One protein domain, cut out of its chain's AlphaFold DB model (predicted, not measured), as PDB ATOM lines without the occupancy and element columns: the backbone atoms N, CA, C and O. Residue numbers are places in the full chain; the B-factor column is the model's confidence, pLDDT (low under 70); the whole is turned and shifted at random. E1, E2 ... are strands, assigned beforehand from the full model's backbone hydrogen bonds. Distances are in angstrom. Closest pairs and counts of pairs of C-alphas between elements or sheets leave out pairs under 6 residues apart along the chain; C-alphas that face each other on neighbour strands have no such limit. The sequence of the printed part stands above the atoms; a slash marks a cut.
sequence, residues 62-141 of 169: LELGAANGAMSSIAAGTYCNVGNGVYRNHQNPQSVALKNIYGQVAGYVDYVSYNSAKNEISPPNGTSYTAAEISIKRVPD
ATOM      1  N   LEU A  62     170.951 195.022 161.628       93.69
ATOM      2  CA  LEU A  62     171.926 196.028 161.242       93.69
ATOM      3  C   LEU A  62     171.967 196.141 159.724       93.69
ATOM      4  O   LEU A  62     172.238 195.172 159.018       93.69
ATOM      5  N   GLU A  63     171.713 197.343 159.229       94.12
ATOM      6  CA  GLU A  63     172.006 197.737 157.859       94.12
ATOM      7  C   GLU A  63     173.417 198.321 157.846       94.12
ATOM      8  O   GLU A  63     173.668 199.391 158.410       94.12
ATOM      9  N   LEU A  64     174.347 197.580 157.246       95.19
ATOM     10  CA  LEU A  64     175.748 197.966 157.156       95.19
ATOM     11  C   LEU A  64     176.076 198.484 155.757       95.19
ATOM     12  O   LEU A  64     175.610 197.948 154.748       95.19
ATOM     13  N   GLY A  65     176.912 199.520 155.705       94.44
ATOM     14  CA  GLY A  65     177.611 199.928 154.487       94.44
ATOM     15  C   GLY A  65     178.752 198.971 154.133       94.44
ATOM     16  O   GLY A  65     179.039 198.026 154.860       94.44
ATOM     17  N   ALA A  66     179.427 199.220 153.011       94.56
ATOM     18  CA  ALA A  66     180.652 198.500 152.683       94.56
ATOM     19  C   ALA A  66     181.844 199.166 153.378       94.56
ATOM     20  O   ALA A  66     181.939 200.392 153.401       94.56
ATOM     21  N   ALA A  67     182.766 198.364 153.899       92.81
ATOM     22  CA  ALA A  67     184.010 198.842 154.486       92.81
ATOM     23  C   ALA A  67     185.171 197.926 154.122       92.81
ATOM     24  O   ALA A  67     185.014 196.711 153.974       92.81
ATOM     25  N   ASN A  68     186.357 198.511 154.000       91.44
ATOM     26  CA  ASN A  68     187.563 197.792 153.633       91.44
ATOM     27  C   ASN A  68     188.707 198.209 154.558       91.44
ATOM     28  O   ASN A  68     189.237 199.308 154.445       91.44
ATOM     29  N   GLY A  69     189.055 197.331 155.493       87.62
ATOM     30  CA  GLY A  69     190.120 197.544 156.468       87.62
ATOM     31  C   GLY A  69     191.376 196.741 156.134       87.62
ATOM     32  O   GLY A  69     191.430 195.986 155.155       87.62
ATOM     33  N   ALA A  70     192.391 196.884 156.985       87.06
ATOM     34  CA  ALA A  70     193.663 196.181 156.833       87.06
ATOM     35  C   ALA A  70     193.500 194.656 156.961       87.06
ATOM     36  O   ALA A  70     193.967 193.910 156.104       87.06
ATOM     37  N   MET A  71     192.775 194.210 157.991       89.06
ATOM     38  CA  MET A  71     192.618 192.789 158.337       89.06
ATOM     39  C   MET A  71     191.272 192.195 157.906       89.06
ATOM     40  O   MET A  71     191.031 191.003 158.080       89.06
ATOM     41  N   SER A  72     190.383 193.001 157.332       92.31
ATOM     42  CA  SER A  72     189.045 192.552 156.954       92.31
ATOM     43  C   SER A  72     188.404 193.445 155.901       92.31
ATOM     44  O   SER A  72     188.829 194.576 155.681       92.31
ATOM     45  N   SER A  73     187.363 192.947 155.248       93.19
ATOM     46  CA  SER A  73     186.438 193.738 154.440       93.19
ATOM     47  C   SER A  73     185.021 193.281 154.754       93.19
ATOM     48  O   SER A  73     184.777 192.082 154.837       93.19
ATOM     49  N   ILE A  74     184.100 194.224 154.915       94.94
ATOM     50  CA  ILE A  74     182.682 193.970 155.172       94.94
ATOM     51  C   ILE A  74     181.896 194.456 153.956       94.94
ATOM     52  O   ILE A  74     182.080 195.585 153.498       94.94
ATOM     53  N   ALA A  75     181.047 193.597 153.409       95.25
ATOM     54  CA  ALA A  75     180.131 193.941 152.337       95.25
ATOM     55  C   ALA A  75     178.919 194.698 152.892       95.25
ATOM     56  O   ALA A  75     178.438 194.410 153.987       95.25
ATOM     57  N   ALA A  76     178.387 195.628 152.101       95.62
ATOM     58  CA  ALA A  76     177.119 196.256 152.438       95.62
ATOM     59  C   ALA A  76     175.998 195.210 152.468       95.62
ATOM     60  O   ALA A  76     175.967 194.293 151.640       95.62
ATOM     61  N   GLY A  77     175.058 195.362 153.394       92.44
ATOM     62  CA  GLY A  77     173.906 194.477 153.467       92.44
ATOM     63  C   GLY A  77     173.213 194.472 154.817       92.44
ATOM     64  O   GLY A  77     173.521 195.249 155.719       92.44
ATOM     65  N   THR A  78     172.252 193.563 154.929       91.88
ATOM     66  CA  THR A  78     171.433 193.375 156.120       91.88
ATOM     67  C   THR A  78     171.971 192.208 156.938       91.88
ATOM     68  O   THR A  78     172.032 191.075 156.459       91.88
ATOM     69  N   TYR A  79     172.340 192.483 158.183       92.69
ATOM     70  CA  TYR A  79     172.841 191.501 159.132       92.69
ATOM     71  C   TYR A  79     171.828 191.338 160.265       92.69
ATOM     72  O   TYR A  79     171.433 192.309 160.907       92.69
ATOM     73  N   CYS A  80     171.396 190.108 160.516       90.69
ATOM     74  CA  CYS A  80     170.358 189.786 161.486       90.69
ATOM     75  C   CYS A  80     170.945 189.310 162.806       90.69
ATOM     76  O   CYS A  80     171.855 188.480 162.800       90.69
ATOM     77  N   ASN A  81     170.395 189.764 163.928       90.31
ATOM     78  CA  ASN A  81     170.815 189.304 165.245       90.31
ATOM     79  C   ASN A  81     170.514 187.807 165.430       90.31
ATOM     80  O   ASN A  81     169.373 187.362 165.296       90.31
ATOM     81  N   VAL A  82     171.547 187.037 165.766       86.00
ATOM     82  CA  VAL A  82     171.461 185.596 166.065       86.00
ATOM     83  C   VAL A  82     171.722 185.283 167.545       86.00
ATOM     84  O   VAL A  82     171.832 184.121 167.929       86.00
ATOM     85  N   GLY A  83     171.795 186.315 168.387       82.50
ATOM     86  CA  GLY A  83     172.066 186.245 169.820       82.50
ATOM     87  C   GLY A  83     173.484 186.677 170.189       82.50
ATOM     88  O   GLY A  83     174.376 186.761 169.349       82.50
ATOM     89  N   ASN A  84     173.692 186.972 171.476       84.50
ATOM     90  CA  ASN A  84     174.995 187.339 172.051       84.50
ATOM     91  C   ASN A  84     175.700 188.526 171.361       84.50
ATOM     92  O   ASN A  84     176.926 188.598 171.348       84.50
ATOM     93  N   GLY A  85     174.935 189.454 170.772       86.81
ATOM     94  CA  GLY A  85     175.486 190.605 170.046       86.81
ATOM     95  C   GLY A  85     176.101 190.256 168.687       86.81
ATOM     96  O   GLY A  85     176.787 191.096 168.110       86.81
ATOM     97  N   VAL A  86     175.861 189.046 168.174       91.38
ATOM     98  CA  VAL A  86     176.326 188.589 166.861       91.38
ATOM     99  C   VAL A  86     175.234 188.806 165.820       91.38
ATOM    100  O   VAL A  86     174.065 188.490 166.047       91.38
ATOM    101  N   TYR A  87     175.635 189.319 164.661       92.88
ATOM    102  CA  TYR A  87     174.766 189.638 163.541       92.88
ATOM    103  C   TYR A  87     175.267 188.957 162.276       92.88
ATOM    104  O   TYR A  87     176.445 189.064 161.943       92.88
ATOM    105  N   ARG A  88     174.378 188.266 161.562       92.12
ATOM    106  CA  ARG A  88     174.709 187.409 160.421       92.12
ATOM    107  C   ARG A  88     173.979 187.842 159.155       92.12
ATOM    108  O   ARG A  88     172.774 188.079 159.181       92.12
ATOM    109  N   ASN A  89     174.687 187.914 158.039       91.50
ATOM    110  CA  ASN A  89     174.106 188.163 156.730       91.50
ATOM    111  C   ASN A  89     173.701 186.832 156.088       91.50
ATOM    112  O   ASN A  89     174.530 186.090 155.571       91.50
ATOM    113  N   HIS A  90     172.405 186.529 156.122       84.19
ATOM    114  CA  HIS A  90     171.866 185.287 155.561       84.19
ATOM    115  C   HIS A  90     171.804 185.274 154.027       84.19
ATOM    116  O   HIS A  90     171.676 184.204 153.438       84.19
ATOM    117  N   GLN A  91     171.893 186.439 153.379       85.25
ATOM    118  CA  GLN A  91     171.827 186.565 151.919       85.25
ATOM    119  C   GLN A  91     173.198 186.386 151.263       85.25
ATOM    120  O   GLN A  91     173.285 185.938 150.124       85.25
ATOM    121  N   ASN A  92     174.267 186.740 151.978       89.00
ATOM    122  CA  ASN A  92     175.633 186.638 151.492       89.00
ATOM    123  C   ASN A  92     176.530 185.914 152.520       89.00
ATOM    124  O   ASN A  92     177.059 186.556 153.438       89.00
ATOM    125  N   PRO A  93     176.768 184.597 152.339       87.25
ATOM    126  CA  PRO A  93     177.608 183.801 153.233       87.25
ATOM    127  C   PRO A  93     179.103 184.181 153.179       87.25
ATOM    128  O   PRO A  93     179.896 183.691 153.977       87.25
ATOM    129  N   GLN A  94     179.502 185.044 152.241       93.31
ATOM    130  CA  GLN A  94     180.866 185.562 152.096       93.31
ATOM    131  C   GLN A  94     180.935 187.074 152.343       93.31
ATOM    132  O   GLN A  94     181.825 187.760 151.840       93.31
ATOM    133  N   SER A  95     179.976 187.612 153.097       93.38
ATOM    134  CA  SER A  95     179.834 189.052 153.314       93.38
ATOM    135  C   SER A  95     180.967 189.687 154.121       93.38
ATOM    136  O   SER A  95     181.104 190.906 154.105       93.38
ATOM    137  N   VAL A  96     181.792 188.901 154.809       95.25
ATOM    138  CA  VAL A  96     182.962 189.385 155.540       95.25
ATOM    139  C   VAL A  96     184.191 188.612 155.073       95.25
ATOM    140  O   VAL A  96     184.327 187.417 155.326       95.25
ATOM    141  N   ALA A  97     185.108 189.301 154.403       94.44
ATOM    142  CA  ALA A  97     186.401 188.754 154.017       94.44
ATOM    143  C   ALA A  97     187.412 188.993 155.142       94.44
ATOM    144  O   ALA A  97     187.597 190.129 155.574       94.44
ATOM    145  N   LEU A  98     188.090 187.941 155.594       93.44
ATOM    146  CA  LEU A  98     189.173 188.013 156.573       93.44
ATOM    147  C   LEU A  98     190.503 188.017 155.833       93.44
ATOM    148  O   LEU A  98     190.754 187.145 155.000       93.44
ATOM    149  N   LYS A  99     191.356 188.994 156.128       92.00
ATOM    150  CA  LYS A  99     192.656 189.155 155.481       92.00
ATOM    151  C   LYS A  99     193.783 188.758 156.419       92.00
ATOM    152  O   LYS A  99     193.689 188.925 157.632       92.00
ATOM    153  N   ASN A 100     194.864 188.244 155.849       89.31
ATOM    154  CA  ASN A 100     196.117 188.061 156.567       89.31
ATOM    155  C   ASN A 100     196.880 189.396 156.695       89.31
ATOM    156  O   ASN A 100     196.473 190.424 156.155       89.31
ATOM    157  N   ILE A 101     198.032 189.362 157.368       87.38
ATOM    158  CA  ILE A 101     198.906 190.534 157.555       87.38
ATOM    159  C   ILE A 101     199.458 191.121 156.243       87.38
ATOM    160  O   ILE A 101     199.937 192.250 156.231       87.38
ATOM    161  N   TYR A 102     199.384 190.373 155.140       88.94
ATOM    162  CA  TYR A 102     199.780 190.814 153.802       88.94
ATOM    163  C   TYR A 102     198.597 191.393 153.005       88.94
ATOM    164  O   TYR A 102     198.735 191.676 151.817       88.94
ATOM    165  N   GLY A 103     197.422 191.545 153.628       86.81
ATOM    166  CA  GLY A 103     196.209 192.070 153.000       86.81
ATOM    167  C   GLY A 103     195.500 191.088 152.062       86.81
ATOM    168  O   GLY A 103     194.519 191.462 151.417       86.81
ATOM    169  N   GLN A 104     195.956 189.836 151.982       90.62
ATOM    170  CA  GLN A 104     195.349 188.800 151.146       90.62
ATOM    171  C   GLN A 104     194.188 188.141 151.885       90.62
ATOM    172  O   GLN A 104     194.293 187.868 153.080       90.62
ATOM    173  N   VAL A 105     193.098 187.840 151.176       92.94
ATOM    174  CA  VAL A 105     191.938 187.166 151.771       92.94
ATOM    175  C   VAL A 105     192.308 185.729 152.146       92.94
ATOM    176  O   VAL A 105     192.613 184.913 151.282       92.94
ATOM    177  N   ALA A 106     192.276 185.436 153.443       90.75
ATOM    178  CA  ALA A 106     192.551 184.126 154.024       90.75
ATOM    179  C   ALA A 106     191.273 183.297 154.230       90.75
ATOM    180  O   ALA A 106     191.338 182.074 154.333       90.75
ATOM    181  N   GLY A 107     190.110 183.945 154.290       91.75
ATOM    182  CA  GLY A 107     188.835 183.262 154.458       91.75
ATOM    183  C   GLY A 107     187.646 184.205 154.398       91.75
ATOM    184  O   GLY A 107     187.798 185.425 154.339       91.75
ATOM    185  N   TYR A 108     186.458 183.614 154.430       94.31
ATOM    186  CA  TYR A 108     185.197 184.336 154.452       94.31
ATOM    187  C   TYR A 108     184.333 183.845 155.602       94.31
ATOM    188  O   TYR A 108     184.329 182.661 155.936       94.31
ATOM    189  N   VAL A 109     183.587 184.774 156.173       94.12
ATOM    190  CA  VAL A 109     182.519 184.525 157.133       94.12
ATOM    191  C   VAL A 109     181.337 185.416 156.772       94.12
ATOM    192  O   VAL A 109     181.422 186.278 155.895       94.12
ATOM    193  N   ASP A 110     180.225 185.217 157.458       93.00
ATOM    194  CA  ASP A 110     178.982 185.938 157.210       93.00
ATOM    195  C   ASP A 110     178.450 186.670 158.431       93.00
ATOM    196  O   ASP A 110     177.325 187.160 158.412       93.00
ATOM    197  N   TYR A 111     179.242 186.753 159.495       93.50
ATOM    198  CA  TYR A 111     178.827 187.364 160.743       93.50
ATOM    199  C   TYR A 111     179.829 188.393 161.247       93.50
ATOM    200  O   TYR A 111     181.027 188.346 160.961       93.50
ATOM    201  N   VAL A 112     179.302 189.311 162.044       94.94
ATOM    202  CA  VAL A 112     180.033 190.339 162.776       94.94
ATOM    203  C   VAL A 112     179.459 190.458 164.182       94.94
ATOM    204  O   VAL A 112     178.298 190.125 164.418       94.94
ATOM    205  N   SER A 113     180.252 190.952 165.121       94.75
ATOM    206  CA  SER A 113     179.772 191.343 166.447       94.75
ATOM    207  C   SER A 113     179.481 192.837 166.467       94.75
ATOM    208  O   SER A 113     180.225 193.616 165.879       94.75
ATOM    209  N   TYR A 114     178.426 193.253 167.157       93.88
ATOM    210  CA  TYR A 114     178.074 194.663 167.308       93.88
ATOM    211  C   TYR A 114     178.163 195.095 168.765       93.88
ATOM    212  O   TYR A 114     177.539 194.502 169.647       93.88
ATOM    213  N   ASN A 115     178.911 196.168 169.010       91.81
ATOM    214  CA  ASN A 115     178.960 196.838 170.297       91.81
ATOM    215  C   ASN A 115     178.061 198.078 170.263       91.81
ATOM    216  O   ASN A 115     178.443 199.124 169.736       91.81
ATOM    217  N   SER A 116     176.876 197.974 170.866       89.44
ATOM    218  CA  SER A 116     175.892 199.060 170.894       89.44
ATOM    219  C   SER A 116     176.323 200.270 171.724       89.44
ATOM    220  O   SER A 116     175.898 201.379 171.423       89.44
ATOM    221  N   ALA A 117     177.180 200.091 172.737       89.19
ATOM    222  CA  ALA A 117     177.641 201.193 173.586       89.19
ATOM    223  C   ALA A 117     178.606 202.132 172.849       89.19
ATOM    224  O   ALA A 117     178.645 203.326 173.133       89.19
ATOM    225  N   LYS A 118     179.380 201.587 171.903       89.81
ATOM    226  CA  LYS A 118     180.353 202.340 171.095       89.81
ATOM    227  C   LYS A 118     179.904 202.582 169.655       89.81
ATOM    228  O   LYS A 118     180.540 203.348 168.943       89.81
ATOM    229  N   ASN A 119     178.812 201.943 169.243       91.75
ATOM    230  CA  ASN A 119     178.360 201.875 167.859       91.75
ATOM    231  C   ASN A 119     179.467 201.376 166.909       91.75
ATOM    232  O   ASN A 119     179.829 202.044 165.942       91.75
ATOM    233  N   GLU A 120     180.014 200.200 167.226       94.19
ATOM    234  CA  GLU A 120     181.134 199.581 166.507       94.19
ATOM    235  C   GLU A 120     180.788 198.172 166.027       94.19
ATOM    236  O   GLU A 120     180.097 197.421 166.720       94.19
ATOM    237  N   ILE A 121     181.330 197.793 164.871       94.44
ATOM    238  CA  ILE A 121     181.196 196.458 164.286       94.44
ATOM    239  C   ILE A 121     182.549 195.765 164.277       94.44
ATOM    240  O   ILE A 121     183.499 196.263 163.686       94.44
ATOM    241  N   SER A 122     182.631 194.582 164.871       94.31
ATOM    242  CA  SER A 122     183.851 193.785 164.933       94.31
ATOM    243  C   SER A 122     183.700 192.523 164.081       94.31
ATOM    244  O   SER A 122     182.920 191.636 164.442       94.31
ATOM    245  N   PRO A 123     184.431 192.387 162.965       91.62
ATOM    246  CA  PRO A 123     184.583 191.091 162.315       91.62
ATOM    247  C   PRO A 123     185.392 190.146 163.220       91.62
ATOM    248  O   PRO A 123     186.195 190.603 164.042       91.62
ATOM    249  N   PRO A 124     185.221 188.821 163.093       86.19
ATOM    250  CA  PRO A 124     185.977 187.877 163.903       86.19
ATOM    251  C   PRO A 124     187.475 188.021 163.636       86.19
ATOM    252  O   PRO A 124     187.913 188.059 162.489       86.19
ATOM    253  N   ASN A 125     188.257 188.084 164.716       75.75
ATOM    254  CA  ASN A 125     189.717 188.231 164.686       75.75
ATOM    255  C   ASN A 125     190.232 189.462 163.908       75.75
ATOM    256  O   ASN A 125     191.402 189.491 163.530       75.75
ATOM    257  N   GLY A 126     189.385 190.467 163.664       74.31
ATOM    258  CA  GLY A 126     189.758 191.705 162.983       74.31
ATOM    259  C   GLY A 126     189.587 192.940 163.864       74.31
ATOM    260  O   GLY A 126     189.130 192.873 165.005       74.31
ATOM    261  N   THR A 127     189.981 194.088 163.320       85.25
ATOM    262  CA  THR A 127     189.805 195.390 163.968       85.25
ATOM    263  C   THR A 127     188.352 195.840 163.847       85.25
ATOM    264  O   THR A 127     187.737 195.667 162.793       85.25
ATOM    265  N   SER A 128     187.803 196.412 164.919       91.75
ATOM    266  CA  SER A 128     186.468 197.011 164.887       91.75
ATOM    267  C   SER A 128     186.412 198.196 163.928       91.75
ATOM    268  O   SER A 128     187.340 198.995 163.885       91.75
ATOM    269  N   TYR A 129     185.289 198.330 163.234       91.88
ATOM    270  CA  TYR A 129     184.925 199.505 162.462       91.88
ATOM    271  C   TYR A 129     184.005 200.391 163.286       91.88
ATOM    272  O   TYR A 129     183.008 199.928 163.849       91.88
ATOM    273  N   THR A 130     184.324 201.673 163.314       92.50
ATOM    274  CA  THR A 130     183.490 202.715 163.909       92.50
ATOM    275  C   THR A 130     182.507 203.281 162.884       92.50
ATOM    276  O   THR A 130     182.670 203.110 161.674       92.50
ATOM    277  N   ALA A 131     181.515 204.041 163.350       87.69
ATOM    278  CA  ALA A 131     180.581 204.761 162.478       87.69
ATOM    279  C   ALA A 131     181.251 205.769 161.514       87.69
ATOM    280  O   ALA A 131     180.610 206.227 160.571       87.69
ATOM    281  N   ALA A 132     182.522 206.129 161.743       88.94
ATOM    282  CA  ALA A 132     183.303 206.962 160.828       88.94
ATOM    283  C   ALA A 132     183.869 206.171 159.632       88.94
ATOM    284  O   ALA A 132     184.162 206.756 158.594       88.94
ATOM    285  N   GLU A 133     184.027 204.852 159.772       89.94
ATOM    286  CA  GLU A 133     184.637 203.971 158.767       89.94
ATOM    287  C   GLU A 133     183.597 203.159 157.993       89.94
ATOM    288  O   GLU A 133     183.818 202.796 156.838       89.94
ATOM    289  N   ILE A 134     182.462 202.861 158.627       93.31
ATOM    290  CA  ILE A 134     181.357 202.114 158.034       93.31
ATOM    291  C   ILE A 134     180.028 202.734 158.459       93.31
ATOM    292  O   ILE A 134     179.843 203.127 159.609       93.31
ATOM    293  N   SER A 135     179.071 202.797 157.533       94.88
ATOM    294  CA  SER A 135     177.693 203.144 157.888       94.88
ATOM    295  C   SER A 135     177.085 202.016 158.720       94.88
ATOM    296  O   SER A 135     177.078 200.867 158.276       94.88
ATOM    297  N   ILE A 136     176.585 202.342 159.913       94.56
ATOM    298  CA  ILE A 136     175.935 201.399 160.832       94.56
ATOM    299  C   ILE A 136     174.566 201.964 161.172       94.56
ATOM    300  O   ILE A 136     174.459 202.951 161.905       94.56
ATOM    301  N   LYS A 137     173.510 201.332 160.665       94.12
ATOM    302  CA  LYS A 137     172.136 201.680 161.015       94.12
ATOM    303  C   LYS A 137     171.455 200.493 161.676       94.12
ATOM    304  O   LYS A 137     171.300 199.433 161.079       94.12
ATOM    305  N   ARG A 138     171.018 200.695 162.917       92.25
ATOM    306  CA  ARG A 138     170.233 199.713 163.660       92.25
ATOM    307  C   ARG A 138     168.753 199.884 163.352       92.25
ATOM    308  O   ARG A 138     168.228 200.994 163.415       92.25
ATOM    309  N   VAL A 139     168.094 198.777 163.050       90.38
ATOM    310  CA  VAL A 139     166.658 198.683 162.808       90.38
ATOM    311  C   VAL A 139     166.086 197.699 163.831       90.38
ATOM    312  O   VAL A 139     166.119 196.486 163.601       90.38
ATOM    313  N   PRO A 140     165.593 198.201 164.979       85.12
ATOM    314  CA  PRO A 140     164.850 197.378 165.925       85.12
ATOM    315  C   PRO A 140     163.627 196.766 165.233       85.12
ATOM    316  O   PRO A 140     162.975 197.438 164.433       85.12
ATOM    317  N   ASP A 141     163.333 195.498 165.519       80.31
ATOM    318  CA  ASP A 141     162.221 194.746 164.915       80.31
ATOM    319  C   ASP A 141     162.245 194.686 163.373       80.31
ATOM    320  O   ASP A 141     161.208 194.535 162.713       80.31
TER     321      ASP A 141
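This is residues 62 to 141 of the 169 residues of an uncharacterized protein of Salmonella enterica I (UniProt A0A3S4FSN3). A six-stranded sheet curls like part of a barrel and folds back on itself, E8 and E7 facing E3, E1 and E9, with E4 as the hinge. A second, smaller sheet of E2, E5 and E6 extends from it, and the turn of the E5 and E6 hairpin and the tip of E9 make the two ends of the long axis. The printed part has 80 residues, with no named helix and nine named strands, E1 to E9 in chain order; the class is all strand, though under half of the residues, 39, are in named strands. The large sheet's order is E8, E7, E4, E3, E1, E9 and the small one's E2, E5, E6, both antiparallel throughout. The whole is compact, with a radius of gyration of the C-alphas of 11.5 A, yet elongated, spanning 39 by 25 by 20 A.

Find C-alpha 77 at (173.906, 194.477, 153.467); from there E3, residues 77 to 83, runs 18.4 A. Beside it are E4, residues 86 to 88, and E1, residues 62 to 64. Next come E7, residues 111 to 115, 13.5 A long, and E8, residues 120 to 122. E9, residues 136 to 141, runs 15.8 A to C-alpha 141 at (162.221, 194.746, 164.915). In the small sheet look for E2, residues 72 to 74, E5, residues 96 to 99, 9.7 A, and E6, residues 105 to 109, 11.2 A, which starts at (191.938, 187.166, 151.771).

Begin in the large, strongly twisted sheet, where E3 pairs in a staggered way. Its residues 77 to 79 pair with E1, N 62 being 2.8 A from O 79, and residues 80 to 83 with E4, its hairpin partner, N 80 being 2.8 A from O 88. E1's other neighbour is the edge strand E9, antiparallel to it, with N 63 and O 137 2.8 A apart. On E4's other side is E7, with N 87 and O 112 at 2.8 A; E7 forms a hairpin with the edge strand E8, N 113 and O 122 at 2.8 A. E6 runs on into E7 at 78 degrees, across Asp 110. In the small sheet, N 98 and O 107 of the E5 and E6 hairpin are 2.8 A apart, as are N 73 and O 97 of E2 and E5. The closest C-alphas of E5 and E7, those of Val 96 and Tyr 111, are 6.9 A apart. E7 and E9 are apart.

The two C-alphas farthest apart, those of Tyr 102 and Asp 141, are 39.4 A from each other. The printed part has no cut. The link from E8 to E9, residues 123 to 135, is long; its residues 129 to 130 pair antiparallel with residues 120 to 121 of E8. Mean pLDDT of the printed part is 90.7, and no printed residue is under 70.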